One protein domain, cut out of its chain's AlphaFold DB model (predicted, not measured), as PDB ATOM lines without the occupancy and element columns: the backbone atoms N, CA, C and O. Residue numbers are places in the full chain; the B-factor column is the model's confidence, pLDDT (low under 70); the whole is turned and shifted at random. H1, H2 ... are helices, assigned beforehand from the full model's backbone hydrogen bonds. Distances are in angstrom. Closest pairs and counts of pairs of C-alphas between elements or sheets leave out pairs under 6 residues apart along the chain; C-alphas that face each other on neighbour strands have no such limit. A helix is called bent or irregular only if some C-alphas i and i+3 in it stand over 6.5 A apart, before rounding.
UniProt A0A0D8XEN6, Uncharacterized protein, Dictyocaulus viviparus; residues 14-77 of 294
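This is residues 14 to 77 of the 294 residues of an uncharacterized protein of Dictyocaulus viviparus (UniProt A0A0D8XEN6). A single helix, H3, runs through the middle of a loose, open arrangement, with the one-turn helix H1 by its last residues, a shorter helix H2 set off to another side, and two wide loops joining the three. The loop of residues 18 to 38 swings far out from H1 and comes back in to H2, and the loop of residues 50 to 61 goes out from H2 and folds back to the start of H3; residues 21 to 30 and 50 to 55 stick out from the rest. The printed part has 64 residues with three named helices, in the order H1, H2, H3, and no named strand. The class is all helix, though named elements hold 30 of the 64 residues, under half. The whole is loose, with a radius of gyration of the C-alphas of 14.4 A, and the C-alphas span 39 by 28 by 19 A along their three main axes.

The longest helix is H3, residues 62 to 76, 15 residues from Leu 62 to Ser 76, measuring 19.8 A from first to last C-alpha. It begins at C-alpha 62, at (406.831, 304.499, 421.350), and ends at C-alpha 76, at (419.921, 291.700, 428.846). H3 is irregular, but only just: C-alphas 64 and 67 are 6.7 A apart, against about 5 A in a regular helix, and its line is a rough one. H2 is residues 39 to 49, Asn 39 to Ser 49, 16.8 A from first to last C-alpha, and it begins at C-alpha 39, at (413.763, 299.179, 409.389). H2 is neither bent nor irregular, but only just: C-alphas 46 and 49 are 6.2 A apart. H1 is residues 14 to 17, Gly 14 to Ile 17, with C-alpha 14 at (419.609, 296.640, 439.635).

H3 touches no helix. H1 is close to H3 but not clearly touching it, with 2 pairs of C-alphas within 8 A; the closest C-alphas of the two are those of Trp 16 and Cys 75, 6.4 A apart. The centres of H1 and H3 are 14.1 A apart. H2 and H3 are near each other, with 6 pairs of C-alphas within 10 A; their closest C-alphas are 8.2 A apart, only just beyond 8 A. H1 and H2 are apart. Along the backbone, the O of residue i and the N of residue i+4 are within hydrogen-bond range in 9 of 11 pairs in H3 and in 3 of 7 in H2, where 6 of 8 pairs of O i and N i+3 are within range. H1, with four residues, is too short for any O i to N i+4 pair inside it.

The two C-alphas farthest apart are those of Arg 28 and Ile 52, 41.9 A, one in each of the two stretches that stand free, residues 21 to 30 and residues 50 to 55. Without these stretches the body has 48 residues, spans 34 by 27 by 19 A and has a radius of gyration of 12.3 A. Both links are long: 21 residues between H1 and H2, and 12 residues between H2 and H3. The first and last printed C-alphas, those of Gly 14 and Met 77, are 15.0 A apart. The printed part has no cut and belongs to a full chain of 294 residues. The mean pLDDT of the printed part of this model is 75.0, with H3 at 83 and both H1 and H2 at 72. Confidence is low, under 70, in 14 residues: residue 15, residues 47 to 58, of which 47 to 49 belong to H2, and residue 77.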
ATOM      1  N   GLY A  14     418.766 297.835 439.522       72.12
ATOM      2  CA  GLY A  14     419.609 296.640 439.635       72.12
ATOM      3  C   GLY A  14     420.187 296.118 438.309       72.12
ATOM      4  O   GLY A  14     421.390 295.866 438.252       72.12
ATOM      5  N   PRO A  15     419.393 295.998 437.225       69.62
ATOM      6  CA  PRO A  15     419.860 295.407 435.966       69.62
ATOM      7  C   PRO A  15     420.930 296.208 435.211       69.62
ATOM      8  O   PRO A  15     421.611 295.656 434.351       69.62
ATOM      9  N   TRP A  16     421.052 297.511 435.472       72.12
ATOM     10  CA  TRP A  16     421.904 298.412 434.687       72.12
ATOM     11  C   TRP A  16     423.048 299.011 435.504       72.12
ATOM     12  O   TRP A  16     424.101 299.261 434.924       72.12
ATOM     13  N   ILE A  17     422.923 299.123 436.831       73.88
ATOM     14  CA  ILE A  17     424.047 299.478 437.721       73.88
ATOM     15  C   ILE A  17     425.201 298.473 437.617       73.88
ATOM     16  O   ILE A  17     426.365 298.859 437.643       73.88
ATOM     17  N   THR A  18     424.896 297.183 437.480       74.94
ATOM     18  CA  THR A  18     425.920 296.130 437.374       74.94
ATOM     19  C   THR A  18     426.611 296.113 436.012       74.94
ATOM     20  O   THR A  18     427.726 295.613 435.889       74.94
ATOM     21  N   LYS A  19     425.951 296.659 434.986       73.88
ATOM     22  CA  LYS A  19     426.404 296.615 433.596       73.88
ATOM     23  C   LYS A  19     427.142 297.878 433.162       73.88
ATOM     24  O   LYS A  19     428.083 297.794 432.376       73.88
ATOM     25  N   PHE A  20     426.713 299.044 433.640       77.31
ATOM     26  CA  PHE A  20     427.289 300.332 433.270       77.31
ATOM     27  C   PHE A  20     427.966 300.962 434.487       77.31
ATOM     28  O   PHE A  20     427.306 301.339 435.448       77.31
ATOM     29  N   SER A  21     429.291 301.110 434.426       76.38
ATOM     30  CA  SER A  21     430.096 301.686 435.512       76.38
ATOM     31  C   SER A  21     429.878 303.189 435.710       76.38
ATOM     32  O   SER A  21     430.082 303.695 436.808       76.38
ATOM     33  N   ASN A  22     429.439 303.894 434.663       81.12
ATOM     34  CA  ASN A  22     429.196 305.334 434.675       81.12
ATOM     35  C   ASN A  22     427.776 305.629 434.189       81.12
ATOM     36  O   ASN A  22     427.477 305.512 433.000       81.12
ATOM     37  N   ILE A  23     426.907 306.037 435.112       81.81
ATOM     38  CA  ILE A  23     425.506 306.373 434.844       81.81
ATOM     39  C   ILE A  23     425.259 307.809 435.303       81.81
ATOM     40  O   ILE A  23     425.623 308.193 436.409       81.81
ATOM     41  N   THR A  24     424.614 308.617 434.461       83.81
ATOM     42  CA  THR A  24     424.173 309.971 434.818       83.81
ATOM     43  C   THR A  24     422.675 310.090 434.590       83.81
ATOM     44  O   THR A  24     422.192 309.868 433.482       83.81
ATOM     45  N   LEU A  25     421.943 310.460 435.640       84.56
ATOM     46  CA  LEU A  25     420.503 310.693 435.593       84.56
ATOM     47  C   LEU A  25     420.227 312.190 435.630       84.56
ATOM     48  O   LEU A  25     420.852 312.933 436.384       84.56
ATOM     49  N   THR A  26     419.299 312.656 434.798       83.12
ATOM     50  CA  THR A  26     418.957 314.076 434.739       83.12
ATOM     51  C   THR A  26     417.503 314.280 434.336       83.12
ATOM     52  O   THR A  26     417.002 313.630 433.424       83.12
ATOM     53  N   SER A  27     416.841 315.222 435.004       84.12
ATOM     54  CA  SER A  27     415.483 315.687 434.699       84.12
ATOM     55  C   SER A  27     415.464 316.943 433.818       84.12
ATOM     56  O   SER A  27     414.407 317.509 433.563       84.12
ATOM     57  N   ARG A  28     416.635 317.407 433.354       81.62
ATOM     58  CA  ARG A  28     416.773 318.661 432.593       81.62
ATOM     59  C   ARG A  28     416.277 318.570 431.152       81.62
ATOM     60  O   ARG A  28     416.082 319.605 430.522       81.62
ATOM     61  N   TYR A  29     416.124 317.362 430.619       81.69
ATOM     62  CA  TYR A  29     415.766 317.146 429.222       81.69
ATOM     63  C   TYR A  29     414.311 316.714 429.085       81.69
ATOM     64  O   TYR A  29     413.790 315.945 429.891       81.69
ATOM     65  N   ILE A  30     413.672 317.202 428.024       79.12
ATOM     66  CA  ILE A  30     412.310 316.844 427.635       79.12
ATOM     67  C   ILE A  30     412.397 316.070 426.319       79.12
ATOM     68  O   ILE A  30     413.194 316.409 425.446       79.12
ATOM     69  N   ASP A  31     411.575 315.031 426.181       82.25
ATOM     70  CA  ASP A  31     411.474 314.267 424.937       82.25
ATOM     71  C   ASP A  31     410.892 315.136 423.808       82.25
ATOM     72  O   ASP A  31     409.877 315.813 423.986       82.25
ATOM     73  N   CYS A  32     411.535 315.104 422.641       78.44
ATOM     74  CA  CYS A  32     411.100 315.829 421.449       78.44
ATOM     75  C   CYS A  32     410.182 315.003 420.534       78.44
ATOM     76  O   CYS A  32     409.721 315.530 419.526       78.44
ATOM     77  N   HIS A  33     409.902 313.737 420.877       83.12
ATOM     78  CA  HIS A  33     409.062 312.821 420.094       83.12
ATOM     79  C   HIS A  33     409.547 312.587 418.650       83.12
ATOM     80  O   HIS A  33     408.768 312.222 417.770       83.12
ATOM     81  N   VAL A  34     410.849 312.758 418.408       84.31
ATOM     82  CA  VAL A  34     411.505 312.428 417.138       84.31
ATOM     83  C   VAL A  34     412.344 311.173 417.343       84.31
ATOM     84  O   VAL A  34     413.315 311.186 418.097       84.31
ATOM     85  N   TYR A  35     411.978 310.089 416.659       87.94
ATOM     86  CA  TYR A  35     412.642 308.791 416.782       87.94
ATOM     87  C   TYR A  35     413.229 308.364 415.437       87.94
ATOM     88  O   TYR A  35     412.524 308.314 414.430       87.94
ATOM     89  N   PHE A  36     414.513 308.007 415.434       88.50
ATOM     90  CA  PHE A  36     415.188 307.399 414.290       88.50
ATOM     91  C   PHE A  36     415.413 305.919 414.579       88.50
ATOM     92  O   PHE A  36     416.036 305.563 415.577       88.50
ATOM     93  N   MET A  37     414.889 305.049 413.718       86.62
ATOM     94  CA  MET A  37     414.921 303.602 413.920       86.62
ATOM     95  C   MET A  37     415.312 302.899 412.623       86.62
ATOM     96  O   MET A  37     414.904 303.302 411.534       86.62
ATOM     97  N   ARG A  38     416.096 301.821 412.729       85.81
ATOM     98  CA  ARG A  38     416.382 300.944 411.588       85.81
ATOM     99  C   ARG A  38     415.102 300.204 411.192       85.81
ATOM    100  O   ARG A  38     414.322 299.829 412.060       85.81
ATOM    101  N   ASN A  39     414.926 299.920 409.900       83.38
ATOM    102  CA  ASN A  39     413.763 299.179 409.389       83.38
ATOM    103  C   ASN A  39     413.548 297.834 410.124       83.38
ATOM    104  O   ASN A  39     412.424 297.467 410.437       83.38
ATOM    105  N   SER A  40     414.621 297.153 410.541       80.88
ATOM    106  CA  SER A  40     414.534 295.921 411.344       80.88
ATOM    107  C   SER A  40     413.732 296.071 412.647       80.88
ATOM    108  O   SER A  40     413.130 295.104 413.099       80.88
ATOM    109  N   CYS A  41     413.688 297.269 413.241       79.94
ATOM    110  CA  CYS A  41     412.884 297.549 414.431       79.94
ATOM    111  C   CYS A  41     411.378 297.553 414.125       79.94
ATOM    112  O   CYS A  41     410.587 297.190 414.991       79.94
ATOM    113  N   LEU A  42     410.975 297.905 412.896       79.12
ATOM    114  CA  LEU A  42     409.576 297.834 412.468       79.12
ATOM    115  C   LEU A  42     409.085 296.393 412.462       79.12
ATOM    116  O   LEU A  42     407.951 296.149 412.839       79.12
ATOM    117  N   SER A  43     409.936 295.427 412.106       74.75
ATOM    118  CA  SER A  43     409.579 294.012 412.205       74.75
ATOM    119  C   SER A  43     409.300 293.593 413.647       74.75
ATOM    120  O   SER A  43     408.424 292.773 413.856       74.75
ATOM    121  N   THR A  44     409.990 294.152 414.641       75.50
ATOM    122  CA  THR A  44     409.713 293.880 416.061       75.50
ATOM    123  C   THR A  44     408.377 294.474 416.506       75.50
ATOM    124  O   THR A  44     407.659 293.835 417.263       75.50
ATOM    125  N   ILE A  45     408.026 295.654 415.991       77.00
ATOM    126  CA  ILE A  45     406.724 296.291 416.238       77.00
ATOM    127  C   ILE A  45     405.605 295.534 415.501       77.00
ATOM    128  O   ILE A  45     404.544 295.317 416.053       77.00
ATOM    129  N   LEU A  46     405.831 295.082 414.264       72.38
ATOM    130  CA  LEU A  46     404.816 294.427 413.421       72.38
ATOM    131  C   LEU A  46     404.657 292.923 413.686       72.38
ATOM    132  O   LEU A  46     403.595 292.360 413.404       72.38
ATOM    133  N   LYS A  47     405.681 292.258 414.241       62.72
ATOM    134  CA  LYS A  47     405.601 290.864 414.724       62.72
ATOM    135  C   LYS A  47     404.595 290.692 415.873       62.72
ATOM    136  O   LYS A  47     404.293 289.558 416.217       62.72
ATOM    137  N   GLU A  48     403.991 291.783 416.351       55.44
ATOM    138  CA  GLU A  48     402.717 291.823 417.088       55.44
ATOM    139  C   GLU A  48     401.534 291.104 416.395       55.44
ATOM    140  O   GLU A  48     400.472 290.975 416.996       55.44
ATOM    141  N   SER A  49     401.665 290.632 415.148       51.25
ATOM    142  CA  SER A  49     400.557 290.041 414.374       51.25
ATOM    143  C   SER A  49     400.622 288.525 414.143       51.25
ATOM    144  O   SER A  49     399.888 288.018 413.296       51.25
ATOM    145  N   MET A  50     401.443 287.773 414.886       44.72
ATOM    146  CA  MET A  50     401.385 286.303 414.864       44.72
ATOM    147  C   MET A  50     401.107 285.732 416.261       44.72
ATOM    148  O   MET A  50     401.818 286.075 417.207       44.72
ATOM    149  N   PRO A  51     400.083 284.867 416.408       45.06
ATOM    150  CA  PRO A  51     399.781 284.205 417.664       45.06
ATOM    151  C   PRO A  51     400.773 283.063 417.871       45.06
ATOM    152  O   PRO A  51     401.026 282.313 416.934       45.06
ATOM    153  N   ILE A  52     401.315 282.947 419.082       44.09
ATOM    154  CA  ILE A  52     401.529 281.716 419.861       44.09
ATOM    155  C   ILE A  52     402.369 282.127 421.088       44.09
ATOM    156  O   ILE A  52     403.440 282.711 420.959       44.09
ATOM    157  N   ASP A  53     401.807 281.838 422.261       40.38
ATOM    158  CA  ASP A  53     402.401 281.864 423.602       40.38
ATOM    159  C   ASP A  53     402.625 283.224 424.306       40.38
ATOM    160  O   ASP A  53     403.677 283.851 424.282       40.38
ATOM    161  N   LEU A  54     401.580 283.611 425.049       43.91
ATOM    162  CA  LEU A  54     401.643 284.114 426.429       43.91
ATOM    163  C   LEU A  54     402.420 285.407 426.769       43.91
ATOM    164  O   LEU A  54     402.863 285.537 427.902       43.91
ATOM    165  N   ASP A  55     402.524 286.402 425.889       49.81
ATOM    166  CA  ASP A  55     402.671 287.811 426.321       49.81
ATOM    167  C   ASP A  55     402.262 288.750 425.174       49.81
ATOM    168  O   ASP A  55     403.079 289.185 424.361       49.81
ATOM    169  N   TYR A  56     400.958 289.020 425.044       51.44
ATOM    170  CA  TYR A  56     400.425 289.934 424.028       51.44
ATOM    171  C   TYR A  56     400.815 291.377 424.388       51.44
ATOM    172  O   TYR A  56     400.036 292.120 424.988       51.44
ATOM    173  N   ARG A  57     402.046 291.790 424.070       58.91
ATOM    174  CA  ARG A  57     402.495 293.171 424.281       58.91
ATOM    175  C   ARG A  57     402.064 294.026 423.109       58.91
ATOM    176  O   ARG A  57     402.664 293.980 422.048       58.91
ATOM    177  N   LYS A  58     401.012 294.805 423.336       67.12
ATOM    178  CA  LYS A  58     400.571 295.855 422.427       67.12
ATOM    179  C   LYS A  58     401.334 297.137 422.749       67.12
ATOM    180  O   LYS A  58     401.094 297.738 423.796       67.12
ATOM    181  N   PHE A  59     402.210 297.579 421.858       77.12
ATOM    182  CA  PHE A  59     402.846 298.886 421.955       77.12
ATOM    183  C   PHE A  59     401.819 299.971 421.601       77.12
ATOM    184  O   PHE A  59     401.356 300.087 420.467       77.12
ATOM    185  N   THR A  60     401.437 300.784 422.585       82.19
ATOM    186  CA  THR A  60     400.521 301.922 422.392       82.19
ATOM    187  C   THR A  60     401.271 303.236 422.220       82.19
ATOM    188  O   THR A  60     400.805 304.143 421.530       82.19
ATOM    189  N   SER A  61     402.455 303.331 422.823       84.56
ATOM    190  CA  SER A  61     403.312 304.504 422.795       84.56
ATOM    191  C   SER A  61     404.758 304.091 422.571       84.56
ATOM    192  O   SER A  61     405.323 303.298 423.324       84.56
ATOM    193  N   LEU A  62     405.400 304.701 421.570       86.62
ATOM    194  CA  LEU A  62     406.831 304.499 421.350       86.62
ATOM    195  C   LEU A  62     407.644 304.894 422.590       86.62
ATOM    196  O   LEU A  62     408.587 304.203 422.959       86.62
ATOM    197  N   LYS A  63     407.246 305.977 423.261       86.31
ATOM    198  CA  LYS A  63     407.938 306.497 424.442       86.31
ATOM    199  C   LYS A  63     407.749 305.622 425.676       86.31
ATOM    200  O   LYS A  63     408.713 305.385 426.392       86.31
ATOM    201  N   ALA A  64     406.507 305.230 425.959       84.38
ATOM    202  CA  ALA A  64     406.168 304.563 427.216       84.38
ATOM    203  C   ALA A  64     406.408 303.052 427.158       84.38
ATOM    204  O   ALA A  64     406.765 302.462 428.171       84.38
ATOM    205  N   ASP A  65     406.281 302.451 425.972       84.94
ATOM    206  CA  ASP A  65     406.294 300.998 425.840       84.94
ATOM    207  C   ASP A  65     407.525 300.533 425.043       84.94
ATOM    208  O   ASP A  65     408.338 299.742 425.527       84.94
ATOM    209  N   PHE A  66     407.711 301.064 423.829       85.81
ATOM    210  CA  PHE A  66     408.731 300.556 422.906       85.81
ATOM    211  C   PHE A  66     410.167 300.917 423.316       85.81
ATOM    212  O   PHE A  66     411.051 300.062 423.291       85.81
ATOM    213  N   VAL A  67     410.422 302.168 423.714       87.00
ATOM    214  CA  VAL A  67     411.755 302.620 424.150       87.00
ATOM    215  C   VAL A  67     412.221 301.858 425.401       87.00
ATOM    216  O   VAL A  67     413.325 301.307 425.359       87.00
ATOM    217  N   PRO A  68     411.416 301.725 426.478       85.75
ATOM    218  CA  PRO A  68     411.779 300.887 427.620       85.75
ATOM    219  C   PRO A  68     411.997 299.417 427.248       85.75
ATOM    220  O   PRO A  68     412.949 298.805 427.734       85.75
ATOM    221  N   TYR A  69     411.189 298.857 426.341       83.00
ATOM    222  CA  TYR A  69     411.395 297.497 425.836       83.00
ATOM    223  C   TYR A  69     412.755 297.341 425.139       83.00
ATOM    224  O   TYR A  69     413.527 296.444 425.483       83.00
ATOM    225  N   MET A  70     413.111 298.254 424.235       83.56
ATOM    226  CA  MET A  70     414.407 298.237 423.545       83.56
ATOM    227  C   MET A  70     415.590 298.391 424.511       83.56
ATOM    228  O   MET A  70     416.604 297.708 424.358       83.56
ATOM    229  N   LEU A  71     415.455 299.236 425.537       83.25
ATOM    230  CA  LEU A  71     416.456 299.371 426.596       83.25
ATOM    231  C   LEU A  71     416.583 298.096 427.438       83.25
ATOM    232  O   LEU A  71     417.699 297.715 427.788       83.25
ATOM    233  N   SER A  72     415.476 297.403 427.723       79.62
ATOM    234  CA  SER A  72     415.512 296.136 428.464       79.62
ATOM    235  C   SER A  72     416.256 295.040 427.687       79.62
ATOM    236  O   SER A  72     417.090 294.345 428.271       79.62
ATOM    237  N   LEU A  73     416.059 294.957 426.362       79.94
ATOM    238  CA  LEU A  73     416.830 294.071 425.483       79.94
ATOM    239  C   LEU A  73     418.313 294.459 425.455       79.94
ATOM    240  O   LEU A  73     419.191 293.607 425.562       79.94
ATOM    241  N   GLN A  74     418.615 295.755 425.363       81.06
ATOM    242  CA  GLN A  74     419.998 296.225 425.406       81.06
ATOM    243  C   GLN A  74     420.673 295.902 426.748       81.06
ATOM    244  O   GLN A  74     421.877 295.641 426.778       81.06
ATOM    245  N   CYS A  75     419.933 295.892 427.860       76.06
ATOM    246  CA  CYS A  75     420.452 295.523 429.178       76.06
ATOM    247  C   CYS A  75     420.660 294.007 429.327       76.06
ATOM    248  O   CYS A  75     421.666 293.612 429.914       76.06
ATOM    249  N   SER A  76     419.806 293.163 428.739       72.81
ATOM    250  CA  SER A  76     419.921 291.700 428.846       72.81
ATOM    251  C   SER A  76     421.026 291.079 427.978       72.81
ATOM    252  O   SER A  76     421.529 290.010 428.311       72.81
ATOM    253  N   MET A  77     421.451 291.741 426.897       68.12
ATOM    254  CA  MET A  77     422.456 291.195 425.968       68.12
ATOM    255  C   MET A  77     423.901 291.442 426.433       68.12
ATOM    256  O   MET A  77     424.310 292.588 426.600       68.12
TER     257      MET A  77